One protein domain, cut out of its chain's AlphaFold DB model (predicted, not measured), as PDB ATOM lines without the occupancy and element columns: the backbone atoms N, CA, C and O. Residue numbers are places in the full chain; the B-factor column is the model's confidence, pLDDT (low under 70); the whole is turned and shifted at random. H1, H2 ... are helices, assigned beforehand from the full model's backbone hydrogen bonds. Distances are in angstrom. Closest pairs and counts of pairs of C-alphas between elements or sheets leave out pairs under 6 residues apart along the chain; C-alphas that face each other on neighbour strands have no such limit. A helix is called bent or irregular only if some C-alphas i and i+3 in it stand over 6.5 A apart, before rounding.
ATOM      1  N   VAL A   4      52.839  43.946  51.355       34.31
ATOM      2  CA  VAL A   4      52.440  43.113  52.502       34.31
ATOM      3  C   VAL A   4      50.926  43.156  52.771       34.31
ATOM      4  O   VAL A   4      50.357  42.137  53.147       34.31
ATOM      5  N   ALA A   5      50.256  44.290  52.540       35.19
ATOM      6  CA  ALA A   5      48.803  44.431  52.703       35.19
ATOM      7  C   ALA A   5      48.019  43.773  51.552       35.19
ATOM      8  O   ALA A   5      46.913  43.284  51.750       35.19
ATOM      9  N   GLU A   6      48.607  43.689  50.359       35.66
ATOM     10  CA  GLU A   6      48.018  42.960  49.224       35.66
ATOM     11  C   GLU A   6      48.201  41.438  49.387       35.66
ATOM     12  O   GLU A   6      47.292  40.657  49.113       35.66
ATOM     13  N   TRP A   7      49.326  40.999  49.966       37.09
ATOM     14  CA  TRP A   7      49.561  39.590  50.319       37.09
ATOM     15  C   TRP A   7      48.710  39.083  51.494       37.09
ATOM     16  O   TRP A   7      48.458  37.879  51.594       37.09
ATOM     17  N   GLN A   8      48.190  39.978  52.341       34.56
ATOM     18  CA  GLN A   8      47.180  39.641  53.352       34.56
ATOM     19  C   GLN A   8      45.861  39.150  52.740       34.56
ATOM     20  O   GLN A   8      45.010  38.677  53.473       34.56
ATOM     21  N   ILE A   9      45.671  39.186  51.423       42.78
ATOM     22  CA  ILE A   9      44.486  38.600  50.786       42.78
ATOM     23  C   ILE A   9      44.716  37.101  50.533       42.78
ATOM     24  O   ILE A   9      43.841  36.281  50.791       42.78
ATOM     25  N   ILE A  10      45.937  36.690  50.180       42.19
ATOM     26  CA  ILE A  10      46.303  35.261  50.134       42.19
ATOM     27  C   ILE A  10      46.377  34.673  51.561       42.19
ATOM     28  O   ILE A  10      46.026  33.508  51.768       42.19
ATOM     29  N   LEU A  11      46.774  35.486  52.552       41.41
ATOM     30  CA  LEU A  11      47.104  35.047  53.916       41.41
ATOM     31  C   LEU A  11      46.135  35.494  55.033       41.41
ATOM     32  O   LEU A  11      46.300  35.046  56.165       41.41
ATOM     33  N   GLY A  12      45.132  36.335  54.767       41.47
ATOM     34  CA  GLY A  12      44.380  37.048  55.810       41.47
ATOM     35  C   GLY A  12      42.866  37.221  55.557       41.47
ATOM     36  O   GLY A  12      42.394  37.126  54.421       41.47
ATOM     37  N   PRO A  13      42.074  37.402  56.636       42.12
ATOM     38  CA  PRO A  13      40.621  37.187  56.651       42.12
ATOM     39  C   PRO A  13      39.744  38.420  56.376       42.12
ATOM     40  O   PRO A  13      38.554  38.251  56.137       42.12
ATOM     41  N   GLU A  14      40.272  39.644  56.410       45.84
ATOM     42  CA  GLU A  14      39.418  40.847  56.431       45.84
ATOM     43  C   GLU A  14      38.730  41.152  55.091       45.84
ATOM     44  O   GLU A  14      37.745  41.884  55.073       45.84
ATOM     45  N   ASN A  15      39.193  40.542  53.987       49.16
ATOM     46  CA  ASN A  15      38.720  40.863  52.637       49.16
ATOM     47  C   ASN A  15      38.243  39.685  51.771       49.16
ATOM     48  O   ASN A  15      38.233  39.787  50.545       49.16
ATOM     49  N   PHE A  16      37.880  38.549  52.374       49.41
ATOM     50  CA  PHE A  16      37.360  37.404  51.615       49.41
ATOM     51  C   PHE A  16      35.831  37.397  51.576       49.41
ATOM     52  O   PHE A  16      35.218  37.550  52.633       49.41
ATOM     53  N   PRO A  17      35.179  37.200  50.413       53.88
ATOM     54  CA  PRO A  17      33.726  37.143  50.374       53.88
ATOM     55  C   PRO A  17      33.229  35.790  50.890       53.88
ATOM     56  O   PRO A  17      34.003  34.849  51.048       53.88
ATOM     57  N   ASN A  18      31.919  35.739  51.123       61.78
ATOM     58  CA  ASN A  18      31.091  34.599  51.531       61.78
ATOM     59  C   ASN A  18      31.564  33.182  51.102       61.78
ATOM     60  O   ASN A  18      32.323  32.985  50.153       61.78
ATOM     61  N   LEU A  19      30.995  32.159  51.750       66.12
ATOM     62  CA  LEU A  19      31.222  30.731  51.470       66.12
ATOM     63  C   LEU A  19      31.317  30.375  49.969       66.12
ATOM     64  O   LEU A  19      32.161  29.573  49.579       66.12
ATOM     65  N   PHE A  20      30.487  30.984  49.118       61.62
ATOM     66  CA  PHE A  20      30.498  30.739  47.674       61.62
ATOM     67  C   PHE A  20      31.796  31.180  47.000       61.62
ATOM     68  O   PHE A  20      32.337  30.434  46.185       61.62
ATOM     69  N   THR A  21      32.336  32.347  47.354       63.41
ATOM     70  CA  THR A  21      33.612  32.801  46.782       63.41
ATOM     71  C   THR A  21      34.781  31.985  47.310       63.41
ATOM     72  O   THR A  21      35.698  31.657  46.558       63.41
ATOM     73  N   HIS A  22      34.719  31.588  48.580       69.75
ATOM     74  CA  HIS A  22      35.698  30.685  49.172       69.75
ATOM     75  C   HIS A  22      35.758  29.338  48.433       69.75
ATOM     76  O   HIS A  22      36.834  28.899  48.028       69.75
ATOM     77  N   ILE A  23      34.602  28.715  48.180       70.12
ATOM     78  CA  ILE A  23      34.513  27.483  47.380       70.12
ATOM     79  C   ILE A  23      34.998  27.734  45.947       70.12
ATOM     80  O   ILE A  23      35.744  26.923  45.400       70.12
ATOM     81  N   ASN A  24      34.629  28.866  45.344       69.38
ATOM     82  CA  ASN A  24      35.059  29.201  43.990       69.38
ATOM     83  C   ASN A  24      36.585  29.282  43.870       69.38
ATOM     84  O   ASN A  24      37.157  28.691  42.960       69.38
ATOM     85  N   LEU A  25      37.259  29.937  44.815       71.75
ATOM     86  CA  LEU A  25      38.708  30.102  44.762       71.75
ATOM     87  C   LEU A  25      39.479  28.816  45.069       71.75
ATOM     88  O   LEU A  25      40.507  28.573  44.450       71.75
ATOM     89  N   TRP A  26      39.025  28.015  46.033       78.75
ATOM     90  CA  TRP A  26      39.805  26.867  46.519       78.75
ATOM     91  C   TRP A  26      39.401  25.530  45.899       78.75
ATOM     92  O   TRP A  26      40.143  24.552  46.029       78.75
ATOM     93  N   VAL A  27      38.259  25.485  45.207       75.62
ATOM     94  CA  VAL A  27      37.735  24.276  44.561       75.62
ATOM     95  C   VAL A  27      37.552  24.492  43.062       75.62
ATOM     96  O   VAL A  27      38.231  23.835  42.278       75.62
ATOM     97  N   PHE A  28      36.683  25.416  42.639       75.31
ATOM     98  CA  PHE A  28      36.310  25.530  41.221       75.31
ATOM     99  C   PHE A  28      37.420  26.110  40.337       75.31
ATOM    100  O   PHE A  28      37.713  25.539  39.290       75.31
ATOM    101  N   LEU A  29      38.080  27.189  40.760       75.31
ATOM    102  CA  LEU A  29      39.170  27.802  40.000       75.31
ATOM    103  C   LEU A  29      40.375  26.845  39.841       75.31
ATOM    104  O   LEU A  29      40.849  26.691  38.719       75.31
ATOM    105  N   PRO A  30      40.834  26.124  40.882       79.38
ATOM    106  CA  PRO A  30      41.831  25.063  40.770       79.38
ATOM    107  C   PRO A  30      41.398  23.936  39.831       79.38
ATOM    108  O   PRO A  30      42.163  23.566  38.944       79.38
ATOM    109  N   LEU A  31      40.160  23.437  39.968       79.50
ATOM    110  CA  LEU A  31      39.608  22.407  39.077       79.50
ATOM    111  C   LEU A  31      39.602  22.852  37.615       79.50
ATOM    112  O   LEU A  31      39.759  22.020  36.727       79.50
ATOM    113  N   HIS A  32      39.403  24.144  37.373       78.44
ATOM    114  CA  HIS A  32      39.343  24.711  36.040       78.44
ATOM    115  C   HIS A  32      40.734  24.997  35.464       78.44
ATOM    116  O   HIS A  32      41.030  24.583  34.350       78.44
ATOM    117  N   ILE A  33      41.608  25.672  36.214       80.44
ATOM    118  CA  ILE A  33      42.884  26.184  35.703       80.44
ATOM    119  C   ILE A  33      43.976  25.113  35.698       80.44
ATOM    120  O   ILE A  33      44.714  25.020  34.724       80.44
ATOM    121  N   ILE A  34      44.100  24.296  36.749       84.81
ATOM    122  CA  ILE A  34      45.233  23.369  36.955       84.81
ATOM    123  C   ILE A  34      45.350  22.252  35.902       84.81
ATOM    124  O   ILE A  34      46.484  21.888  35.570       84.81
ATOM    125  N   PRO A  35      44.255  21.701  35.336       85.62
ATOM    126  CA  PRO A  35      44.368  20.695  34.284       85.62
ATOM    127  C   PRO A  35      45.176  21.170  33.071       85.62
ATOM    128  O   PRO A  35      45.933  20.385  32.504       85.62
ATOM    129  N   TYR A  36      45.062  22.446  32.691       84.50
ATOM    130  CA  TYR A  36      45.710  22.997  31.500       84.50
ATOM    131  C   TYR A  36      47.246  22.982  31.555       84.50
ATOM    132  O   TYR A  36      47.843  22.357  30.678       84.50
ATOM    133  N   PRO A  37      47.925  23.587  32.553       85.38
ATOM    134  CA  PRO A  37      49.378  23.548  32.645       85.38
ATOM    135  C   PRO A  37      49.902  22.121  32.839       85.38
ATOM    136  O   PRO A  37      50.908  21.764  32.234       85.38
ATOM    137  N   LEU A  38      49.221  21.271  33.617       87.50
ATOM    138  CA  LEU A  38      49.642  19.874  33.783       87.50
ATOM    139  C   LEU A  38      49.582  19.096  32.467       87.50
ATOM    140  O   LEU A  38      50.541  18.411  32.117       87.50
ATOM    141  N   ARG A  39      48.487  19.240  31.715       84.38
ATOM    142  CA  ARG A  39      48.324  18.615  30.400       84.38
ATOM    143  C   ARG A  39      49.322  19.175  29.382       84.38
ATOM    144  O   ARG A  39      49.901  18.411  28.617       84.38
ATOM    145  N   ALA A  40      49.580  20.481  29.415       86.69
ATOM    146  CA  ALA A  40      50.610  21.139  28.616       86.69
ATOM    147  C   ALA A  40      52.004  20.538  28.865       86.69
ATOM    148  O   ALA A  40      52.684  20.142  27.916       86.69
ATOM    149  N   PHE A  41      52.407  20.396  30.134       88.69
ATOM    150  CA  PHE A  41      53.673  19.754  30.499       88.69
ATOM    151  C   PHE A  41      53.726  18.295  30.057       88.69
ATOM    152  O   PHE A  41      54.730  17.867  29.489       88.69
ATOM    153  N   GLN A  42      52.645  17.544  30.272       88.38
ATOM    154  CA  GLN A  42      52.548  16.155  29.836       88.38
ATOM    155  C   GLN A  42      52.771  16.025  28.326       88.38
ATOM    156  O   GLN A  42      53.543  15.174  27.889       88.38
ATOM    157  N   PHE A  43      52.128  16.876  27.524       85.56
ATOM    158  CA  PHE A  43      52.282  16.850  26.074       85.56
ATOM    159  C   PHE A  43      53.695  17.198  25.621       85.56
ATOM    160  O   PHE A  43      54.240  16.487  24.780       85.56
ATOM    161  N   ILE A  44      54.310  18.230  26.200       86.75
ATOM    162  CA  ILE A  44      55.690  18.614  25.877       86.75
ATOM    163  C   ILE A  44      56.654  17.466  26.200       86.75
ATOM    164  O   ILE A  44      57.500  17.114  25.377       86.75
ATOM    165  N   ILE A  45      56.514  16.852  27.377       88.00
ATOM    166  CA  ILE A  45      57.380  15.746  27.795       88.00
ATOM    167  C   ILE A  45      57.193  14.541  26.874       88.00
ATOM    168  O   ILE A  45      58.177  14.004  26.372       88.00
ATOM    169  N   ASN A  46      55.950  14.146  26.602       82.88
ATOM    170  CA  ASN A  46      55.668  13.006  25.732       82.88
ATOM    171  C   ASN A  46      56.151  13.236  24.301       82.88
ATOM    172  O   ASN A  46      56.702  12.314  23.707       82.88
ATOM    173  N   TYR A  47      56.001  14.452  23.770       84.31
ATOM    174  CA  TYR A  47      56.534  14.824  22.462       84.31
ATOM    175  C   TYR A  47      58.046  14.592  22.403       84.31
ATOM    176  O   TYR A  47      58.527  13.841  21.560       84.31
ATOM    177  N   HIS A  48      58.803  15.162  23.343       84.62
ATOM    178  CA  HIS A  48      60.254  15.000  23.343       84.62
ATOM    179  C   HIS A  48      60.692  13.554  23.577       84.62
ATOM    180  O   HIS A  48      61.598  13.090  22.893       84.62
ATOM    181  N   LEU A  49      60.035  12.821  24.482       84.19
ATOM    182  CA  LEU A  49      60.328  11.405  24.722       84.19
ATOM    183  C   LEU A  49      60.029  10.523  23.498       84.19
ATOM    184  O   LEU A  49      60.739   9.544  23.267       84.19
ATOM    185  N   ALA A  50      59.003  10.855  22.712       78.44
ATOM    186  CA  ALA A  50      58.662  10.134  21.488       78.44
ATOM    187  C   ALA A  50      59.671  10.392  20.356       78.44
ATOM    188  O   ALA A  50      59.908   9.498  19.546       78.44
ATOM    189  N   GLN A  51      60.296  11.573  20.338       77.62
ATOM    190  CA  GLN A  51      61.338  11.952  19.378       77.62
ATOM    191  C   GLN A  51      62.744  11.458  19.760       77.62
ATOM    192  O   GLN A  51      63.671  11.596  18.968       77.62
ATOM    193  N   LEU A  52      62.944  10.897  20.959       79.06
ATOM    194  CA  LEU A  52      64.255  10.379  21.352       79.06
ATOM    195  C   LEU A  52      64.645   9.170  20.500       79.06
ATOM    196  O   LEU A  52      63.993   8.124  20.582       79.06
ATOM    197  N   ASP A  53      65.738   9.282  19.753       67.31
ATOM    198  CA  ASP A  53      66.448   8.114  19.237       67.31
ATOM    199  C   ASP A  53      67.092   7.347  20.399       67.31
ATOM    200  O   ASP A  53      67.648   7.947  21.325       67.31
ATOM    201  N   GLU A  54      67.000   6.012  20.355       61.50
ATOM    202  CA  GLU A  54      67.505   5.119  21.414       61.50
ATOM    203  C   GLU A  54      69.014   5.322  21.674       61.50
ATOM    204  O   GLU A  54      69.487   5.072  22.783       61.50
ATOM    205  N   ASP A  55      69.752   5.859  20.697       60.56
ATOM    206  CA  ASP A  55      71.213   5.867  20.700       60.56
ATOM    207  C   ASP A  55      71.864   7.087  21.377       60.56
ATOM    208  O   ASP A  55      73.029   6.994  21.769       60.56
ATOM    209  N   SER A  56      71.188   8.236  21.544       62.16
ATOM    210  CA  SER A  56      71.815   9.447  22.134       62.16
ATOM    211  C   SER A  56      70.837  10.519  22.661       62.16
ATOM    212  O   SER A  56      70.826  11.653  22.173       62.16
ATOM    213  N   PRO A  57      70.030  10.232  23.697       65.69
ATOM    214  CA  PRO A  57      69.165  11.243  24.302       65.69
ATOM    215  C   PRO A  57      69.957  12.306  25.105       65.69
ATOM    216  O   PRO A  57      70.884  11.952  25.841       65.69
ATOM    217  N   PRO A  58      69.574  13.602  25.059       74.88
ATOM    218  CA  PRO A  58      70.103  14.624  25.969       74.88
ATOM    219  C   PRO A  58      69.836  14.259  27.439       74.88
ATOM    220  O   PRO A  58      68.841  13.595  27.738       74.88
ATOM    221  N   SER A  59      70.684  14.713  28.373       79.31
ATOM    222  CA  SER A  59      70.738  14.126  29.727       79.31
ATOM    223  C   SER A  59      69.406  14.159  30.486       79.31
ATOM    224  O   SER A  59      69.044  13.160  31.099       79.31
ATOM    225  N   ILE A  60      68.644  15.259  30.413       86.75
ATOM    226  CA  ILE A  60      67.361  15.369  31.127       86.75
ATOM    227  C   ILE A  60      66.300  14.428  30.546       86.75
ATOM    228  O   ILE A  60      65.583  13.764  31.290       86.75
ATOM    229  N   TRP A  61      66.236  14.313  29.220       85.69
ATOM    230  CA  TRP A  61      65.273  13.456  28.537       85.69
ATOM    231  C   TRP A  61      65.593  11.978  28.741       85.69
ATOM    232  O   TRP A  61      64.677  11.181  28.926       85.69
ATOM    233  N   LYS A  62      66.883  11.628  28.809       83.81
ATOM    234  CA  LYS A  62      67.336  10.286  29.186       83.81
ATOM    235  C   LYS A  62      66.840   9.897  30.579       83.81
ATOM    236  O   LYS A  62      66.240   8.840  30.737       83.81
ATOM    237  N   THR A  63      67.021  10.772  31.568       87.19
ATOM    238  CA  THR A  63      66.550  10.525  32.938       87.19
ATOM    239  C   THR A  63      65.030  10.358  32.998       87.19
ATOM    240  O   THR A  63      64.535   9.464  33.680       87.19
ATOM    241  N   LEU A  64      64.268  11.178  32.263       87.94
ATOM    242  CA  LEU A  64      62.809  11.038  32.198       87.94
ATOM    243  C   LEU A  64      62.379   9.745  31.490       87.94
ATOM    244  O   LEU A  64      61.413   9.118  31.918       87.94
ATOM    245  N   TYR A  65      63.109   9.318  30.455       84.38
ATOM    246  CA  TYR A  65      62.873   8.053  29.758       84.38
ATOM    247  C   TYR A  65      63.105   6.846  30.680       84.38
ATOM    248  O   TYR A  65      62.235   5.986  30.812       84.38
ATOM    249  N   GLU A  66      64.235   6.817  31.393       84.12
ATOM    250  CA  GLU A  66      64.574   5.773  32.378       84.12
ATOM    251  C   GLU A  66      63.594   5.739  33.563       84.12
ATOM    252  O   GLU A  66      63.416   4.715  34.231       84.12
ATOM    253  N   HIS A  67      62.914   6.855  33.818       88.12
ATOM    254  CA  HIS A  67      61.927   6.996  34.875       88.12
ATOM    255  C   HIS A  67      60.514   7.275  34.351       88.12
ATOM    256  O   HIS A  67      59.731   7.968  35.008       88.12
ATOM    257  N   TYR A  68      60.143   6.652  33.224       86.00
ATOM    258  CA  TYR A  68      58.844   6.844  32.565       86.00
ATOM    259  C   TYR A  68      57.628   6.688  33.500       86.00
ATOM    260  O   TYR A  68      56.599   7.343  33.327       86.00
ATOM    261  N   LYS A  69      57.752   5.883  34.565       86.81
ATOM    262  CA  LYS A  69      56.724   5.728  35.611       86.81
ATOM    263  C   LYS A  69      56.269   7.042  36.268       86.81
ATOM    264  O   LYS A  69      55.176   7.062  36.818       86.81
ATOM    265  N   PHE A  70      57.087   8.098  36.234       88.44
ATOM    266  CA  PHE A  70      56.775   9.420  36.791       88.44
ATOM    267  C   PHE A  70      56.265  10.420  35.749       88.44
ATOM    268  O   PHE A  70      55.808  11.496  36.107       88.44
ATOM    269  N   VAL A  71      56.326  10.092  34.461       88.06
ATOM    270  CA  VAL A  71      55.913  11.002  33.378       88.06
ATOM    271  C   VAL A  71      54.790  10.436  32.513       88.06
ATOM    272  O   VAL A  71      54.310  11.101  31.602       88.06
ATOM    273  N   ASN A  72      54.320   9.225  32.812       84.94
ATOM    274  CA  ASN A  72      53.157   8.654  32.146       84.94
ATOM    275  C   ASN A  72      51.845   9.349  32.571       84.94
ATOM    276  O   ASN A  72      51.766  10.040  33.588       84.94
ATOM    277  N   THR A  73      50.773   9.114  31.811       84.06
ATOM    278  CA  THR A  73      49.444   9.704  32.065       84.06
ATOM    279  C   THR A  73      48.913   9.438  33.472       84.06
ATOM    280  O   THR A  73      48.262  10.293  34.066       84.06
ATOM    281  N   TYR A  74      49.202   8.265  34.033       86.88
ATOM    282  CA  TYR A  74      48.764   7.919  35.381       86.88
ATOM    283  C   TYR A  74      49.474   8.768  36.447       86.88
ATOM    284  O   TYR A  74      48.826   9.251  37.374       86.88
ATOM    285  N   ALA A  75      50.775   9.019  36.288       90.19
ATOM    286  CA  ALA A  75      51.532   9.909  37.161       90.19
ATOM    287  C   ALA A  75      50.991  11.343  37.105       90.19
ATOM    288  O   ALA A  75      50.755  11.938  38.152       90.19
ATOM    289  N   PHE A  76      50.688  11.862  35.911       89.88
ATOM    290  CA  PHE A  76      50.072  13.186  35.762       89.88
ATOM    291  C   PHE A  76      48.695  13.287  36.427       89.88
ATOM    292  O   PHE A  76      48.402  14.301  37.061       89.88
ATOM    293  N   ASN A  77      47.881  12.228  36.377       89.06
ATOM    294  CA  ASN A  77      46.617  12.177  37.118       89.06
ATOM    295  C   ASN A  77      46.836  12.205  38.639       89.06
ATOM    296  O   ASN A  77      46.087  12.868  39.355       89.06
ATOM    297  N   ILE A  78      47.875  11.527  39.139       92.75
ATOM    298  CA  ILE A  78      48.265  11.605  40.553       92.75
ATOM    299  C   ILE A  78      48.726  13.022  40.903       92.75
ATOM    300  O   ILE A  78      48.301  13.557  41.923       92.75
ATOM    301  N   TYR A  79      49.556  13.656  40.071       93.19
ATOM    302  CA  TYR A  79      50.016  15.028  40.299       93.19
ATOM    303  C   TYR A  79      48.849  16.010  40.340       93.19
ATOM    304  O   TYR A  79      48.766  16.816  41.264       93.19
ATOM    305  N   PHE A  80      47.902  15.881  39.410       90.81
ATOM    306  CA  PHE A  80      46.657  16.638  39.436       90.81
ATOM    307  C   PHE A  80      45.897  16.428  40.750       90.81
ATOM    308  O   PHE A  80      45.558  17.401  41.421       90.81
ATOM    309  N   ALA A  81      45.689  15.173  41.163       91.88
ATOM    310  CA  ALA A  81      44.985  14.853  42.402       91.88
ATOM    311  C   ALA A  81      45.688  15.421  43.646       91.88
ATOM    312  O   ALA A  81      45.017  15.943  44.532       91.88
ATOM    313  N   ILE A  82      47.022  15.371  43.703       93.94
ATOM    314  CA  ILE A  82      47.815  15.937  44.804       93.94
ATOM    315  C   ILE A  82      47.644  17.456  44.862       93.94
ATOM    316  O   ILE A  82      47.334  17.991  45.925       93.94
ATOM    317  N   ILE A  83      47.813  18.159  43.739       90.50
ATOM    318  CA  ILE A  83      47.696  19.624  43.707       90.50
ATOM    319  C   ILE A  83      46.261  20.045  44.066       90.50
ATOM    320  O   ILE A  83      46.062  20.962  44.866       90.50
ATOM    321  N   MET A  84      45.257  19.325  43.556       89.88
ATOM    322  CA  MET A  84      43.858  19.533  43.925       89.88
ATOM    323  C   MET A  84      43.607  19.299  45.416       89.88
ATOM    324  O   MET A  84      42.951  20.117  46.061       89.88
ATOM    325  N   ALA A  85      44.148  18.221  45.986       92.06
ATOM    326  CA  ALA A  85      44.010  17.917  47.405       92.06
ATOM    327  C   ALA A  85      44.643  19.004  48.282       92.06
ATOM    328  O   ALA A  85      44.042  19.385  49.285       92.06
ATOM    329  N   ILE A  86      45.804  19.542  47.895       91.31
ATOM    330  CA  ILE A  86      46.449  20.666  48.592       91.31
ATOM    331  C   ILE A  86      45.527  21.889  48.587       91.31
ATOM    332  O   ILE A  86      45.271  22.460  49.647       91.31
ATOM    333  N   SER A  87      44.979  22.254  47.424       86.25
ATOM    334  CA  SER A  87      44.073  23.401  47.301       86.25
ATOM    335  C   SER A  87      42.805  23.243  48.145       86.25
ATOM    336  O   SER A  87      42.445  24.139  48.910       86.25
ATOM    337  N   ILE A  88      42.153  22.079  48.063       86.69
ATOM    338  CA  ILE A  88      40.928  21.785  48.816       86.69
ATOM    339  C   ILE A  88      41.213  21.746  50.320       86.69
ATOM    340  O   ILE A  88      40.449  22.312  51.099       86.69
ATOM    341  N   THR A  89      42.315  21.118  50.740       89.75
ATOM    342  CA  THR A  89      42.704  21.032  52.157       89.75
ATOM    343  C   THR A  89      42.962  22.418  52.727       89.75
ATOM    344  O   THR A  89      42.472  22.739  53.806       89.75
ATOM    345  N   TRP A  90      43.673  23.270  51.989       85.81
ATOM    346  CA  TRP A  90      43.899  24.649  52.401       85.81
ATOM    347  C   TRP A  90      42.590  25.441  52.499       85.81
ATOM    348  O   TRP A  90      42.351  26.124  53.497       85.81
ATOM    349  N   GLY A  91      41.695  25.278  51.520       81.31
ATOM    350  CA  GLY A  91      40.339  25.818  51.573       81.31
ATOM    351  C   GLY A  91      39.569  25.343  52.809       81.31
ATOM    352  O   GLY A  91      38.981  26.156  53.519       81.31
ATOM    353  N   ALA A  92      39.604  24.052  53.131       84.75
ATOM    354  CA  ALA A  92      38.922  23.488  54.294       84.75
ATOM    355  C   ALA A  92      39.495  24.012  55.621       84.75
ATOM    356  O   ALA A  92      38.736  24.442  56.488       84.75
ATOM    357  N   ILE A  93      40.826  24.056  55.758       86.31
ATOM    358  CA  ILE A  93      41.506  24.651  56.921       86.31
ATOM    359  C   ILE A  93      41.038  26.094  57.108       86.31
ATOM    360  O   ILE A  93      40.662  26.492  58.209       86.31
ATOM    361  N   ARG A  94      40.991  26.875  56.025       78.56
ATOM    362  CA  ARG A  94      40.521  28.261  56.078       78.56
ATOM    363  C   ARG A  94      39.036  28.395  56.411       78.56
ATOM    364  O   ARG A  94      38.659  29.377  57.044       78.56
ATOM    365  N   LEU A  95      38.198  27.449  56.000       80.25
ATOM    366  CA  LEU A  95      36.778  27.446  56.349       80.25
ATOM    367  C   LEU A  95      36.566  27.195  57.854       80.25
ATOM    368  O   LEU A  95      35.679  27.785  58.466       80.25
ATOM    369  N   ILE A  96      37.402  26.343  58.456       84.81
ATOM    370  CA  ILE A  96      37.337  26.000  59.883       84.81
ATOM    371  C   ILE A  96      37.926  27.117  60.751       84.81
ATOM    372  O   ILE A  96      37.308  27.519  61.732       84.81
ATOM    373  N   LEU A  97      39.115  27.621  60.399       83.00
ATOM    374  CA  LEU A  97      39.852  28.579  61.231       83.00
ATOM    375  C   LEU A  97      39.274  29.997  61.199       83.00
ATOM    376  O   LEU A  97      39.487  30.755  62.142       83.00
ATOM    377  N   TYR A  98      38.564  30.370  60.131       75.56
ATOM    378  CA  TYR A  98      38.098  31.741  59.930       75.56
ATOM    379  C   TYR A  98      36.570  31.788  59.773       75.56
ATOM    380  O   TYR A  98      36.063  31.510  58.682       75.56
ATOM    381  N   PRO A  99      35.833  32.203  60.825       77.19
ATOM    382  CA  PRO A  99      34.370  32.286  60.807       77.19
ATOM    383  C   PRO A  99      33.810  33.138  59.666       77.19
ATOM    384  O   PRO A  99      32.765  32.818  59.120       77.19
ATOM    385  N   VAL A 100      34.542  34.165  59.222       69.50
ATOM    386  CA  VAL A 100      34.151  35.026  58.089       69.50
ATOM    387  C   VAL A 100      33.947  34.275  56.764       69.50
ATOM    388  O   VAL A 100      33.229  34.766  55.901       69.50
ATOM    389  N   ASN A 101      34.531  33.081  56.609       67.69
ATOM    390  CA  ASN A 101      34.350  32.237  55.422       67.69
ATOM    391  C   ASN A 101      33.149  31.281  55.553       67.69
ATOM    392  O   ASN A 101      32.827  30.562  54.605       67.69
ATOM    393  N   GLN A 102      32.521  31.214  56.730       71.75
ATOM    394  CA  GLN A 102      31.425  30.295  57.029       71.75
ATOM    395  C   GLN A 102      30.079  30.854  56.559       71.75
ATOM    396  O   GLN A 102      29.925  32.032  56.232       71.75
ATOM    397  N   TRP A 103      29.078  29.974  56.508       67.31
ATOM    398  CA  TRP A 103      27.717  30.350  56.141       67.31
ATOM    399  C   TRP A 103      27.200  31.490  57.031       67.31
ATOM    400  O   TRP A 103      27.359  31.453  58.246       67.31
ATOM    401  N   GLY A 104      26.538  32.480  56.429       61.56
ATOM    402  CA  GLY A 104      25.926  33.599  57.156       61.56
ATOM    403  C   GLY A 104      26.848  34.802  57.362       61.56
ATOM    404  O   GLY A 104      26.373  35.850  57.790       61.56
ATOM    405  N   HIS A 105      28.126  34.689  56.989       62.94
ATOM    406  CA  HIS A 105      29.059  35.807  56.961       62.94
ATOM    407  C   HIS A 105      29.212  36.341  55.529       62.94
ATOM    408  O   HIS A 105      29.601  35.624  54.604       62.94
ATOM    409  N   TYR A 106      28.880  37.618  55.340       56.16
ATOM    410  CA  TYR A 106      29.099  38.347  54.094       56.16
ATOM    411  C   TYR A 106      30.344  39.220  54.292       56.16
ATOM    412  O   TYR A 106      30.280  40.232  54.983       56.16
ATOM    413  N   GLY A 107      31.495  38.777  53.776       54.59
ATOM    414  CA  GLY A 107      32.734  39.565  53.805       54.59
ATOM    415  C   GLY A 107      32.681  40.811  52.910       54.59
ATOM    416  O   GLY A 107      31.647  41.103  52.311       54.59
ATOM    417  N   SER A 108      33.798  41.532  52.780       53.69
ATOM    418  CA  SER A 108      33.877  42.861  52.133       53.69
ATOM    419  C   SER A 108      33.726  42.885  50.598       53.69
ATOM    420  O   SER A 108      33.978  43.912  49.973       53.69
ATOM    421  N   GLY A 109      33.249  41.796  49.986       56.62
ATOM    422  CA  GLY A 109      33.067  41.686  48.537       56.62
ATOM    423  C   GLY A 109      34.353  41.338  47.779       56.62
ATOM    424  O   GLY A 109      35.415  41.134  48.363       56.62
ATOM    425  N   ILE A 110      34.232  41.174  46.459       64.19
ATOM    426  CA  ILE A 110      35.375  40.910  45.568       64.19
ATOM    427  C   ILE A 110      36.290  42.147  45.571       64.19
ATOM    428  O   ILE A 110      35.803  43.266  45.671       64.19
ATOM    429  N   THR A 111      37.610  41.966  45.476       70.75
ATOM    430  CA  THR A 111      38.593  43.067  45.506       70.75
ATOM    431  C   THR A 111      39.358  43.192  44.188       70.75
ATOM    432  O   THR A 111      39.427  42.235  43.417       70.75
ATOM    433  N   ASP A 112      40.004  44.340  43.950       71.69
ATOM    434  CA  ASP A 112      40.892  44.537  42.789       71.69
ATOM    435  C   ASP A 112      41.975  43.450  42.712       71.69
ATOM    436  O   ASP A 112      42.289  42.924  41.643       71.69
ATOM    437  N   PHE A 113      42.508  43.051  43.867       69.75
ATOM    438  CA  PHE A 113      43.535  42.020  43.960       69.75
ATOM    439  C   PHE A 113      43.056  40.652  43.461       69.75
ATOM    440  O   PHE A 113      43.827  39.941  42.819       69.75
ATOM    441  N   TYR A 114      41.791  40.284  43.700       74.25
ATOM    442  CA  TYR A 114      41.225  39.051  43.142       74.25
ATOM    443  C   TYR A 114      41.332  39.049  41.613       74.25
ATOM    444  O   TYR A 114      41.824  38.083  41.030       74.25
ATOM    445  N   PHE A 115      40.947  40.151  40.965       78.81
ATOM    446  CA  PHE A 115      41.026  40.273  39.512       78.81
ATOM    447  C   PHE A 115      42.472  40.271  39.000       78.81
ATOM    448  O   PHE A 115      42.738  39.667  37.963       78.81
ATOM    449  N   ILE A 116      43.420  40.848  39.748       78.94
ATOM    450  CA  ILE A 116      44.859  40.777  39.434       78.94
ATOM    451  C   ILE A 116      45.369  39.331  39.503       78.94
ATOM    452  O   ILE A 116      46.054  38.876  38.589       78.94
ATOM    453  N   VAL A 117      45.029  38.580  40.555       76.31
ATOM    454  CA  VAL A 117      45.442  37.172  40.694       76.31
ATOM    455  C   VAL A 117      44.855  36.320  39.571       76.31
ATOM    456  O   VAL A 117      45.571  35.515  38.974       76.31
ATOM    457  N   VAL A 118      43.577  36.525  39.248       79.06
ATOM    458  CA  VAL A 118      42.915  35.843  38.132       79.06
ATOM    459  C   VAL A 118      43.595  36.189  36.802       79.06
ATOM    460  O   VAL A 118      43.896  35.276  36.034       79.06
ATOM    461  N   LEU A 119      43.928  37.462  36.556       84.56
ATOM    462  CA  LEU A 119      44.670  37.900  35.367       84.56
ATOM    463  C   LEU A 119      46.025  37.203  35.247       84.56
ATOM    464  O   LEU A 119      46.346  36.659  34.192       84.56
ATOM    465  N   CYS A 120      46.806  37.194  36.327       84.25
ATOM    466  CA  CYS A 120      48.105  36.532  36.363       84.25
ATOM    467  C   CYS A 120      47.975  35.026  36.097       84.25
ATOM    468  O   CYS A 120      48.753  34.475  35.318       84.25
ATOM    469  N   GLY A 121      46.975  34.368  36.693       83.25
ATOM    470  CA  GLY A 121      46.692  32.951  36.465       83.25
ATOM    471  C   GLY A 121      46.372  32.648  35.000       83.25
ATOM    472  O   GLY A 121      47.019  31.792  34.395       83.25
ATOM    473  N   PHE A 122      45.441  33.400  34.404       84.81
ATOM    474  CA  PHE A 122      45.100  33.263  32.984       84.81
ATOM    475  C   PHE A 122      46.295  33.545  32.071       84.81
ATOM    476  O   PHE A 122      46.516  32.797  31.121       84.81
ATOM    477  N   ALA A 123      47.097  34.571  32.366       87.25
ATOM    478  CA  ALA A 123      48.278  34.906  31.577       87.25
ATOM    479  C   ALA A 123      49.320  33.778  31.599       87.25
ATOM    480  O   ALA A 123      49.787  33.356  30.542       87.25
ATOM    481  N   ILE A 124      49.649  33.241  32.781       88.69
ATOM    482  CA  ILE A 124      50.607  32.133  32.922       88.69
ATOM    483  C   ILE A 124      50.116  30.901  32.161       88.69
ATOM    484  O   ILE A 124      50.867  30.311  31.382       88.69
ATOM    485  N   CYS A 125      48.855  30.516  32.353       88.75
ATOM    486  CA  CYS A 125      48.311  29.347  31.678       88.75
ATOM    487  C   CYS A 125      48.206  29.557  30.164       88.75
ATOM    488  O   CYS A 125      48.542  28.643  29.417       88.75
ATOM    489  N   SER A 126      47.848  30.755  29.698       89.56
ATOM    490  CA  SER A 126      47.820  31.059  28.266       89.56
ATOM    491  C   SER A 126      49.212  30.988  27.633       89.56
ATOM    492  O   SER A 126      49.372  30.375  26.576       89.56
ATOM    493  N   ILE A 127      50.246  31.518  28.301       90.81
ATOM    494  CA  ILE A 127      51.642  31.392  27.851       90.81
ATOM    495  C   ILE A 127      52.028  29.916  27.716       90.81
ATOM    496  O   ILE A 127      52.570  29.516  26.687       90.81
ATOM    497  N   LEU A 128      51.719  29.091  28.721       89.75
ATOM    498  CA  LEU A 128      52.018  27.658  28.680       89.75
ATOM    499  C   LEU A 128      51.282  26.951  27.538       89.75
ATOM    500  O   LEU A 128      51.901  26.185  26.807       89.75
ATOM    501  N   LEU A 129      49.996  27.246  27.334       88.50
ATOM    502  CA  LEU A 129      49.212  26.680  26.236       88.50
ATOM    503  C   LEU A 129      49.773  27.085  24.863       88.50
ATOM    504  O   LEU A 129      49.821  26.253  23.959       88.50
ATOM    505  N   TRP A 130      50.237  28.330  24.699       90.25
ATOM    506  CA  TRP A 130      50.891  28.783  23.465       90.25
ATOM    507  C   TRP A 130      52.227  28.084  23.225       90.25
ATOM    508  O   TRP A 130      52.497  27.666  22.099       90.25
ATOM    509  N   ILE A 131      53.042  27.905  24.270       90.50
ATOM    510  CA  ILE A 131      54.284  27.125  24.187       90.50
ATOM    511  C   ILE A 131      53.968  25.689  23.764       90.50
ATOM    512  O   ILE A 131      54.608  25.173  22.852       90.50
ATOM    513  N   THR A 132      52.963  25.051  24.366       88.75
ATOM    514  CA  THR A 132      52.549  23.696  23.984       88.75
ATOM    515  C   THR A 132      52.073  23.637  22.539       88.75
ATOM    516  O   THR A 132      52.535  22.776  21.798       88.75
ATOM    517  N   ALA A 133      51.212  24.560  22.105       87.94
ATOM    518  CA  ALA A 133      50.757  24.621  20.718       87.94
ATOM    519  C   ALA A 133      51.929  24.817  19.739       87.94
ATOM    520  O   ALA A 133      51.952  24.206  18.677       87.94
ATOM    521  N   TYR A 134      52.930  25.621  20.113       88.56
ATOM    522  CA  TYR A 134      54.141  25.814  19.319       88.56
ATOM    523  C   TYR A 134      55.007  24.549  19.248       88.56
ATOM    524  O   TYR A 134      55.478  24.207  18.168       88.56
ATOM    525  N   VAL A 135      55.211  23.844  20.365       85.50
ATOM    526  CA  VAL A 135      55.986  22.588  20.405       85.50
ATOM    527  C   VAL A 135      55.295  21.488  19.600       85.50
ATOM    528  O   VAL A 135      55.954  20.729  18.898       85.50
ATOM    529  N   LEU A 136      53.967  21.418  19.669       82.44
ATOM    530  CA  LEU A 136      53.175  20.401  18.981       82.44
ATOM    531  C   LEU A 136      52.832  20.763  17.531       82.44
ATOM    532  O   LEU A 136      52.234  19.936  16.841       82.44
ATOM    533  N   LYS A 137      53.180  21.961  17.041       81.00
ATOM    534  CA  LYS A 137      52.812  22.416  15.685       81.00
ATOM    535  C   LYS A 137      53.318  21.471  14.587       81.00
ATOM    536  O   LYS A 137      52.655  21.315  13.574       81.00
ATOM    537  N   ASP A 138      54.468  20.839  14.827       71.75
ATOM    538  CA  ASP A 138      55.146  19.962  13.870       71.75
ATOM    539  C   ASP A 138      54.649  18.506  13.969       71.75
ATOM    540  O   ASP A 138      55.071  17.641  13.202       71.75
ATOM    541  N   THR A 139      53.738  18.209  14.905       69.44
ATOM    542  CA  THR A 139      53.068  16.906  14.956       69.44
ATOM    543  C   THR A 139      51.917  16.877  13.955       69.44
ATOM    544  O   THR A 139      51.058  17.760  13.947       69.44
ATOM    545  N   HIS A 140      51.811  15.808  13.160       62.50
ATOM    546  CA  HIS A 140      50.658  15.574  12.273       62.50
ATOM    547  C   HIS A 140      49.351  15.246  13.039       62.50
ATOM    548  O   HIS A 140      48.398  14.709  12.474       62.50
ATOM    549  N   GLU A 141      49.268  15.594  14.328       60.66
ATOM    550  CA  GLU A 141      48.033  15.632  15.113       60.66
ATOM    551  C   GLU A 141      47.264  16.962  14.955       60.66
ATOM    552  O   GLU A 141      46.372  17.265  15.754       60.66
ATOM    553  N   GLU A 142      47.564  17.738  13.901       50.28
ATOM    554  CA  GLU A 142      46.957  19.037  13.553       50.28
ATOM    555  C   GLU A 142      45.428  19.086  13.699       50.28
ATOM    556  O   GLU A 142      44.845  20.146  13.931       50.28
ATOM    557  N   ILE A 143      44.741  17.952  13.563       51.03
ATOM    558  CA  ILE A 143      43.280  17.906  13.563       51.03
ATOM    559  C   ILE A 143      42.690  17.963  14.985       51.03
ATOM    560  O   ILE A 143      41.554  18.422  15.131       51.03
ATOM    561  N   ARG A 144      43.411  17.536  16.034       61.94
ATOM    562  CA  ARG A 144      42.778  17.245  17.339       61.94
ATOM    563  C   ARG A 144      43.284  18.120  18.485       61.94
ATOM    564  O   ARG A 144      42.513  18.930  18.988       61.94
ATOM    565  N   ILE A 145      44.557  18.002  18.862       68.75
ATOM    566  CA  ILE A 145      45.081  18.648  20.079       68.75
ATOM    567  C   ILE A 145      45.432  20.119  19.829       68.75
ATOM    568  O   ILE A 145      45.035  20.985  20.604       68.75
ATOM    569  N   ASN A 146      46.092  20.439  18.712       77.00
ATOM    570  CA  ASN A 146      46.502  21.820  18.426       77.00
ATOM    571  C   ASN A 146      45.305  22.767  18.280       77.00
ATOM    572  O   ASN A 146      45.319  23.863  18.834       77.00
ATOM    573  N   LYS A 147      44.238  22.337  17.594       82.44
ATOM    574  CA  LYS A 147      43.019  23.147  17.431       82.44
ATOM    575  C   LYS A 147      42.305  23.401  18.754       82.44
ATOM    576  O   LYS A 147      41.853  24.518  18.973       82.44
ATOM    577  N   GLU A 148      42.234  22.393  19.622       84.88
ATOM    578  CA  GLU A 148      41.673  22.525  20.968       84.88
ATOM    579  C   GLU A 148      42.436  23.593  21.769       84.88
ATOM    580  O   GLU A 148      41.839  24.573  22.213       84.88
ATOM    581  N   LEU A 149      43.765  23.455  21.874       86.38
ATOM    582  CA  LEU A 149      44.620  24.375  22.635       86.38
ATOM    583  C   LEU A 149      44.568  25.809  22.086       86.38
ATOM    584  O   LEU A 149      44.487  26.762  22.860       86.38
ATOM    585  N   ILE A 150      44.587  25.968  20.758       88.12
ATOM    586  CA  ILE A 150      44.482  27.276  20.098       88.12
ATOM    587  C   ILE A 150      43.122  27.917  20.388       88.12
ATOM    588  O   ILE A 150      43.065  29.100  20.718       88.12
ATOM    589  N   LEU A 151      42.029  27.155  20.291       89.75
ATOM    590  CA  LEU A 151      40.680  27.683  20.484       89.75
ATOM    591  C   LEU A 151      40.445  28.140  21.931       89.75
ATOM    592  O   LEU A 151      39.898  29.225  22.130       89.75
ATOM    593  N   ILE A 152      40.921  27.375  22.921       88.88
ATOM    594  CA  ILE A 152      40.892  27.772  24.341       88.88
ATOM    595  C   ILE A 152      41.697  29.054  24.549       88.88
ATOM    596  O   ILE A 152      41.210  30.004  25.156       88.88
ATOM    597  N   ASN A 153      42.907  29.131  23.988       88.62
ATOM    598  CA  ASN A 153      43.741  30.325  24.107       88.62
ATOM    599  C   ASN A 153      43.086  31.574  23.508       88.62
ATOM    600  O   ASN A 153      43.161  32.647  24.107       88.62
ATOM    601  N   ILE A 154      42.444  31.453  22.341       91.00
ATOM    602  CA  ILE A 154      41.699  32.557  21.719       91.00
ATOM    603  C   ILE A 154      40.544  32.982  22.627       91.00
ATOM    604  O   ILE A 154      40.380  34.175  22.886       91.00
ATOM    605  N   LEU A 155      39.774  32.018  23.142       90.19
ATOM    606  CA  LEU A 155      38.656  32.287  24.040       90.19
ATOM    607  C   LEU A 155      39.129  33.039  25.292       90.19
ATOM    608  O   LEU A 155      38.589  34.093  25.623       90.19
ATOM    609  N   TRP A 156      40.186  32.557  25.941       89.50
ATOM    610  CA  TRP A 156      40.752  33.181  27.135       89.50
ATOM    611  C   TRP A 156      41.311  34.574  26.854       89.50
ATOM    612  O   TRP A 156      41.063  35.494  27.628       89.50
ATOM    613  N   SER A 157      41.987  34.762  25.719       88.69
ATOM    614  CA  SER A 157      42.557  36.059  25.323       88.69
ATOM    615  C   SER A 157      41.496  37.138  25.091       88.69
ATOM    616  O   SER A 157      41.803  38.322  25.194       88.69
ATOM    617  N   ILE A 158      40.257  36.750  24.780       89.81
ATOM    618  CA  ILE A 158      39.144  37.679  24.563       89.81
ATOM    619  C   ILE A 158      38.344  37.857  25.853       89.81
ATOM    620  O   ILE A 158      38.161  38.975  26.331       89.81
ATOM    621  N   PHE A 159      37.862  36.759  26.432       88.44
ATOM    622  CA  PHE A 159      36.866  36.812  27.497       88.44
ATOM    623  C   PHE A 159      37.466  37.044  28.883       88.44
ATOM    624  O   PHE A 159      36.816  37.701  29.696       88.44
ATOM    625  N   ALA A 160      38.694  36.587  29.161       86.19
ATOM    626  CA  ALA A 160      39.313  36.834  30.464       86.19
ATOM    627  C   ALA A 160      39.621  38.331  30.684       86.19
ATOM    628  O   ALA A 160      39.227  38.851  31.730       86.19
ATOM    629  N   PRO A 161      40.204  39.080  29.719       89.38
ATOM    630  CA  PRO A 161      40.369  40.527  29.867       89.38
ATOM    631  C   PRO A 161      39.044  41.271  30.033       89.38
ATOM    632  O   PRO A 161      38.957  42.162  30.873       89.38
ATOM    633  N   ILE A 162      37.998  40.891  29.289       90.00
ATOM    634  CA  ILE A 162      36.669  41.507  29.424       90.00
ATOM    635  C   ILE A 162      36.106  41.253  30.827       90.00
ATOM    636  O   ILE A 162      35.670  42.197  31.481       90.00
ATOM    637  N   TYR A 163      36.156  40.009  31.313       85.69
ATOM    638  CA  TYR A 163      35.726  39.652  32.668       85.69
ATOM    639  C   TYR A 163      36.441  40.491  33.733       85.69
ATOM    640  O   TYR A 163      35.795  41.034  34.628       85.69
ATOM    641  N   ILE A 164      37.758  40.649  33.602       86.44
ATOM    642  CA  ILE A 164      38.595  41.402  34.541       86.44
ATOM    643  C   ILE A 164      38.263  42.890  34.502       86.44
ATOM    644  O   ILE A 164      38.027  43.487  35.547       86.44
ATOM    645  N   VAL A 165      38.183  43.490  33.313       88.88
ATOM    646  CA  VAL A 165      37.880  44.919  33.161       88.88
ATOM    647  C   VAL A 165      36.479  45.240  33.678       88.88
ATOM    648  O   VAL A 165      36.322  46.177  34.456       88.88
ATOM    649  N   VAL A 166      35.465  44.460  33.291       86.38
ATOM    650  CA  VAL A 166      34.086  44.669  33.759       86.38
ATOM    651  C   VAL A 166      33.994  44.447  35.268       86.38
ATOM    652  O   VAL A 166      33.369  45.247  35.961       86.38
ATOM    653  N   GLY A 167      34.664  43.416  35.786       83.00
ATOM    654  CA  GLY A 167      34.732  43.131  37.214       83.00
ATOM    655  C   GLY A 167      35.368  44.264  38.020       83.00
ATOM    656  O   GLY A 167      34.804  44.687  39.022       83.00
ATOM    657  N   MET A 168      36.484  44.829  37.553       83.81
ATOM    658  CA  MET A 168      37.126  45.981  38.198       83.81
ATOM    659  C   MET A 168      36.277  47.258  38.111       83.81
ATOM    660  O   MET A 168      36.259  48.052  39.048       83.81
ATOM    661  N   ILE A 169      35.553  47.477  37.006       85.62
ATOM    662  CA  ILE A 169      34.624  48.614  36.885       85.62
ATOM    663  C   ILE A 169      33.475  48.482  37.892       85.62
ATOM    664  O   ILE A 169      33.113  49.479  38.514       85.62
ATOM    665  N   GLN A 170      32.943  47.272  38.091       80.25
ATOM    666  CA  GLN A 170      31.859  46.997  39.040       80.25
ATOM    667  C   GLN A 170      32.236  47.340  40.491       80.25
ATOM    668  O   GLN A 170      31.377  47.746  41.266       80.25
ATOM    669  N   LEU A 171      33.517  47.244  40.866       76.31
ATOM    670  CA  LEU A 171      33.973  47.601  42.218       76.31
ATOM    671  C   LEU A 171      33.764  49.084  42.558       76.31
ATOM    672  O   LEU A 171      33.812  49.469  43.727       76.31
ATOM    673  N   LYS A 172      33.521  49.933  41.553       82.38
ATOM    674  CA  LYS A 172      33.199  51.343  41.758       82.38
ATOM    675  C   LYS A 172      31.708  51.498  42.103       82.38
ATOM    676  O   LYS A 172      30.866  51.073  41.311       82.38
ATOM    677  N   PRO A 173      31.355  52.208  43.196       76.56
ATOM    678  CA  PRO A 173      29.966  52.357  43.658       76.56
ATOM    679  C   PRO A 173      28.986  52.894  42.604       76.56
ATOM    680  O   PRO A 173      27.798  52.588  42.636       76.56
ATOM    681  N   GLU A 174      29.486  53.686  41.656       80.88
ATOM    682  CA  GLU A 174      28.717  54.294  40.564       80.88
ATOM    683  C   GLU A 174      28.164  53.269  39.553       80.88
ATOM    684  O   GLU A 174      27.225  53.579  38.822       80.88
ATOM    685  N   TYR A 175      28.708  52.045  39.517       76.62
ATOM    686  CA  TYR A 175      28.409  51.028  38.500       76.62
ATOM    687  C   TYR A 175      27.769  49.752  39.068       76.62
ATOM    688  O   TYR A 175      27.771  48.711  38.411       76.62
ATOM    689  N   ASN A 176      27.147  49.842  40.247       67.94
ATOM    690  CA  ASN A 176      26.515  48.722  40.966       67.94
ATOM    691  C   ASN A 176      25.366  48.023  40.188       67.94
ATOM    692  O   ASN A 176      24.840  47.002  40.605       67.94
ATOM    693  N   TYR A 177      24.932  48.563  39.042       70.94
ATOM    694  CA  TYR A 177      23.945  47.917  38.163       70.94
ATOM    695  C   TYR A 177      24.560  46.848  37.237       70.94
ATOM    696  O   TYR A 177      23.824  46.097  36.598       70.94
ATOM    697  N   LEU A 178      25.894  46.767  37.147       70.31
ATOM    698  CA  LEU A 178      26.614  45.773  36.340       70.31
ATOM    699  C   LEU A 178      26.832  44.441  37.082       70.31
ATOM    700  O   LEU A 178      27.494  43.555  36.544       70.31
ATOM    701  N   ASP A 179      26.252  44.273  38.276       66.12
ATOM    702  CA  ASP A 179      26.579  43.210  39.237       66.12
ATOM    703  C   ASP A 179      26.482  41.770  38.719       66.12
ATOM    704  O   ASP A 179      27.143  40.861  39.229       66.12
ATOM    705  N   ILE A 180      25.672  41.553  37.687       66.69
ATOM    706  CA  ILE A 180      25.415  40.223  37.134       66.69
ATOM    707  C   ILE A 180      26.320  39.937  35.918       66.69
ATOM    708  O   ILE A 180      26.541  38.782  35.558       66.69
ATOM    709  N   ILE A 181      26.906  40.961  35.285       75.88
ATOM    710  CA  ILE A 181      27.640  40.785  34.021       75.88
ATOM    711  C   ILE A 181      28.892  39.913  34.196       75.88
ATOM    712  O   ILE A 181      29.029  38.951  33.434       75.88
ATOM    713  N   PRO A 182      29.778  40.136  35.190       72.75
ATOM    714  CA  PRO A 182      30.928  39.252  35.397       72.75
ATOM    715  C   PRO A 182      30.526  37.803  35.688       72.75
ATOM    716  O   PRO A 182      31.212  36.878  35.256       72.75
ATOM    717  N   GLN A 183      29.385  37.593  36.353       70.69
ATOM    718  CA  GLN A 183      28.852  36.258  36.638       70.69
ATOM    719  C   GLN A 183      28.407  35.543  35.353       70.69
ATOM    720  O   GLN A 183      28.703  34.366  35.161       70.69
ATOM    721  N   TYR A 184      27.750  36.246  34.428       75.44
ATOM    722  CA  TYR A 184      27.418  35.663  33.126       75.44
ATOM    723  C   TYR A 184      28.663  35.391  32.279       75.44
ATOM    724  O   TYR A 184      28.730  34.349  31.629       75.44
ATOM    725  N   LEU A 185      29.662  36.278  32.314       77.88
ATOM    726  CA  LEU A 185      30.915  36.100  31.575       77.88
ATOM    727  C   LEU A 185      31.696  34.870  32.052       77.88
ATOM    728  O   LEU A 185      32.146  34.088  31.217       77.88
ATOM    729  N   ILE A 186      31.819  34.656  33.368       74.75
ATOM    730  CA  ILE A 186      32.524  33.482  33.906       74.75
ATOM    731  C   ILE A 186      31.764  32.180  33.612       74.75
ATOM    732  O   ILE A 186      32.379  31.176  33.252       74.75
ATOM    733  N   VAL A 187      30.427  32.188  33.696       74.50
ATOM    734  CA  VAL A 187      29.597  31.024  33.339       74.50
ATOM    735  C   VAL A 187      29.753  30.695  31.857       74.50
ATOM    736  O   VAL A 187      29.978  29.538  31.508       74.50
ATOM    737  N   PHE A 188      29.690  31.706  30.990       81.31
ATOM    738  CA  PHE A 188      29.901  31.544  29.556       81.31
ATOM    739  C   PHE A 188      31.289  30.965  29.266       81.31
ATOM    740  O   PHE A 188      31.385  29.932  28.609       81.31
ATOM    741  N   LEU A 189      32.349  31.561  29.823       83.50
ATOM    742  CA  LEU A 189      33.725  31.084  29.666       83.50
ATOM    743  C   LEU A 189      33.852  29.608  30.067       83.50
ATOM    744  O   LEU A 189      34.339  28.795  29.290       83.50
ATOM    745  N   THR A 190      33.289  29.241  31.220       80.50
ATOM    746  CA  THR A 190      33.331  27.868  31.742       80.50
ATOM    747  C   THR A 190      32.606  26.871  30.832       80.50
ATOM    748  O   THR A 190      33.109  25.772  30.598       80.50
ATOM    749  N   ILE A 191      31.430  27.229  30.300       82.19
ATOM    750  CA  ILE A 191      30.663  26.366  29.383       82.19
ATOM    751  C   ILE A 191      31.437  26.141  28.082       82.19
ATOM    752  O   ILE A 191      31.503  25.010  27.589       82.19
ATOM    753  N   TYR A 192      32.024  27.197  27.520       88.12
ATOM    754  CA  TYR A 192      32.793  27.089  26.283       88.12
ATOM    755  C   TYR A 192      34.084  26.306  26.493       88.12
ATOM    756  O   TYR A 192      34.366  25.407  25.705       88.12
ATOM    757  N   ASP A 193      34.805  26.553  27.585       85.75
ATOM    758  CA  ASP A 193      35.985  25.771  27.950       85.75
ATOM    759  C   ASP A 193      35.651  24.293  28.117       85.75
ATOM    760  O   ASP A 193      36.353  23.436  27.587       85.75
ATOM    761  N   PHE A 194      34.542  23.964  28.783       83.00
ATOM    762  CA  PHE A 194      34.097  22.577  28.886       83.00
ATOM    763  C   PHE A 194      33.776  21.979  27.508       83.00
ATOM    764  O   PHE A 194      34.174  20.856  27.194       83.00
ATOM    765  N   THR A 195      33.091  22.738  26.654       86.50
ATOM    766  CA  THR A 195      32.721  22.291  25.306       86.50
ATOM    767  C   THR A 195      33.958  22.024  24.445       86.50
ATOM    768  O   THR A 195      34.024  21.006  23.756       86.50
ATOM    769  N   ILE A 196      34.959  22.899  24.503       87.56
ATOM    770  CA  ILE A 196      36.185  22.769  23.713       87.56
ATOM    771  C   ILE A 196      37.086  21.677  24.291       87.56
ATOM    772  O   ILE A 196      37.570  20.838  23.544       87.56
ATOM    773  N   THR A 197      37.279  21.630  25.606       81.81
ATOM    774  CA  THR A 197      38.231  20.706  26.240       81.81
ATOM    775  C   THR A 197      37.684  19.282  26.374       81.81
ATOM    776  O   THR A 197      38.451  18.320  26.364       81.81
ATOM    777  N   PHE A 198      36.362  19.107  26.480       79.19
ATOM    778  CA  PHE A 198      35.742  17.785  26.649       79.19
ATOM    779  C   PHE A 198      34.899  17.368  25.449       79.19
ATOM    780  O   PHE A 198      35.132  16.301  24.875       79.19
ATOM    781  N   CYS A 199      33.918  18.177  25.044       81.81
ATOM    782  CA  CYS A 199      32.980  17.759  24.000       81.81
ATOM    783  C   CYS A 199      33.656  17.646  22.629       81.81
ATOM    784  O   CYS A 199      33.393  16.683  21.907       81.81
ATOM    785  N   TYR A 200      34.549  18.576  22.276       82.44
ATOM    786  CA  TYR A 200      35.239  18.545  20.987       82.44
ATOM    787  C   TYR A 200      36.128  17.293  20.838       82.44
ATOM    788  O   TYR A 200      35.881  16.535  19.895       82.44
ATOM    789  N   PRO A 201      37.047  16.948  21.766       77.94
ATOM    790  CA  PRO A 201      37.809  15.702  21.686       77.94
ATOM    791  C   PRO A 201      36.942  14.444  21.613       77.94
ATOM    792  O   PRO A 201      37.231  13.556  20.811       77.94
ATOM    793  N   ILE A 202      35.851  14.374  22.389       78.44
ATOM    794  CA  ILE A 202      34.911  13.241  22.351       78.44
ATOM    795  C   ILE A 202      34.245  13.134  20.976       78.44
ATOM    796  O   ILE A 202      34.203  12.047  20.396       78.44
ATOM    797  N   SER A 203      33.761  14.254  20.427       80.88
ATOM    798  CA  SER A 203      33.125  14.278  19.107       80.88
ATOM    799  C   SER A 203      34.087  13.760  18.037       80.88
ATOM    800  O   SER A 203      33.764  12.849  17.277       80.88
ATOM    801  N   ILE A 204      35.329  14.227  18.071       75.75
ATOM    802  CA  ILE A 204      36.374  13.851  17.132       75.75
ATOM    803  C   ILE A 204      36.808  12.385  17.305       75.75
ATOM    804  O   ILE A 204      37.078  11.697  16.319       75.75
ATOM    805  N   ALA A 205      36.848  11.871  18.537       72.81
ATOM    806  CA  ALA A 205      37.131  10.463  18.815       72.81
ATOM    807  C   ALA A 205      36.018   9.523  18.322       72.81
ATOM    808  O   ALA A 205      36.290   8.365  18.004       72.81
ATOM    809  N   SER A 206      34.777  10.011  18.236       77.44
ATOM    810  CA  SER A 206      33.639   9.225  17.747       77.44
ATOM    811  C   SER A 206      33.550   9.143  16.218       77.44
ATOM    812  O   SER A 206      32.948   8.201  15.693       77.44
ATOM    813  N   ILE A 207      34.195  10.067  15.496       78.44
ATOM    814  CA  ILE A 207      34.305  10.017  14.034       78.44
ATOM    815  C   ILE A 207      35.213   8.845  13.651       78.44
ATOM    816  O   ILE A 207      36.415   8.838  13.934       78.44
TER     817      ILE A 207
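AT A GLANCE: This is residues 4 to 207 of the 352 residues of the protein "RGS domain-containing protein" of Trichomonas vaginalis (UniProt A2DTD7). Long helices lie side by side in one winding layer: H5, then H2 and H3 end to end, then H6, H7 and H9, with the layer hooking round at H7 and H9. Short H4 crosses the end of H3, H8 sits at the turn between H7 and H9, and H1 lies near the first residues of H6 without touching any helix. The printed part has 204 residues with nine named helices, H1 to H9 in order, and no named strand; the class is all helix, its helix packing mostly aligned. It is elongated, spanning 64 by 34 by 33 A, and only just compact, close to loose, with a radius of gyration of the C-alphas of 20.0 A.

IN THESE COORDINATES: H1 is residues 4 to 11, with C-alpha 4 at (52.440, 43.113, 52.502). H2, residues 19 to 33, is 20.1 A long and only just irregular, C-alphas 26 and 29 being 6.6 A apart. H3, residues 35 to 51, is 24.2 A long, and H4 is residues 59 to 66. H5, residues 73 to 97, is 36.0 A long, and H6, residues 112 to 136, is 36.1 A. H7, residues 145 to 170, is 36.6 A. H8, residues 173 to 178, is irregular, with C-alphas 174 and 177 8.3 A apart. H9, residues 181 to 206, is 36.0 A long, has a kink of 25 degrees near residue 200 and ends with C-alpha 206 at (33.639, 9.225, 17.747).

HOW THE PARTS SIT: H1 is close to H6 but not clearly touching; their closest C-alphas, of Glu 6 and Phe 113, are 7.0 A apart. H2 touches residues 84 to 95 of H5, opposite ways at a shallow tilt of 14 degrees, closest at C-alphas Trp 26 and Gly 91, 5.2 A. H3 touches H6 the same way at a shallow tilt of 20 degrees, closest at C-alphas Ala 40 and Thr 132, 5.6 A. H4 touches H3 about perpendicular, at 85 degrees, closest at C-alphas Leu 49 and Tyr 65, 6.6 A. H6 and H7 form a helical hairpin at a shallow tilt of 14 degrees, closest at C-alphas Ala 133 and Asn 146, 5.6 A. H7 touches H9 opposite ways at a shallow tilt of 7 degrees, closest at C-alphas Tyr 163 and Pro 182, 5.5 A. H3, H4, H5 and H6 have every O i to N i+4 pair within hydrogen-bond range; H1 has 2 of 4, H2 9 of 11, H7 and H9 20 of 22 each, and H8 0 of 2, with 1 of 3 O i to N i+3 pairs.

THE WHOLE: The C-alphas farthest apart, of Asp 55 and Glu 174, are 67.4 A apart. The printed part has no cut, and its one long link is H5 to H6, residues 98 to 111. Mean pLDDT of the printed part is 77.3; 46 residues are under 70, among them residues 4 to 22.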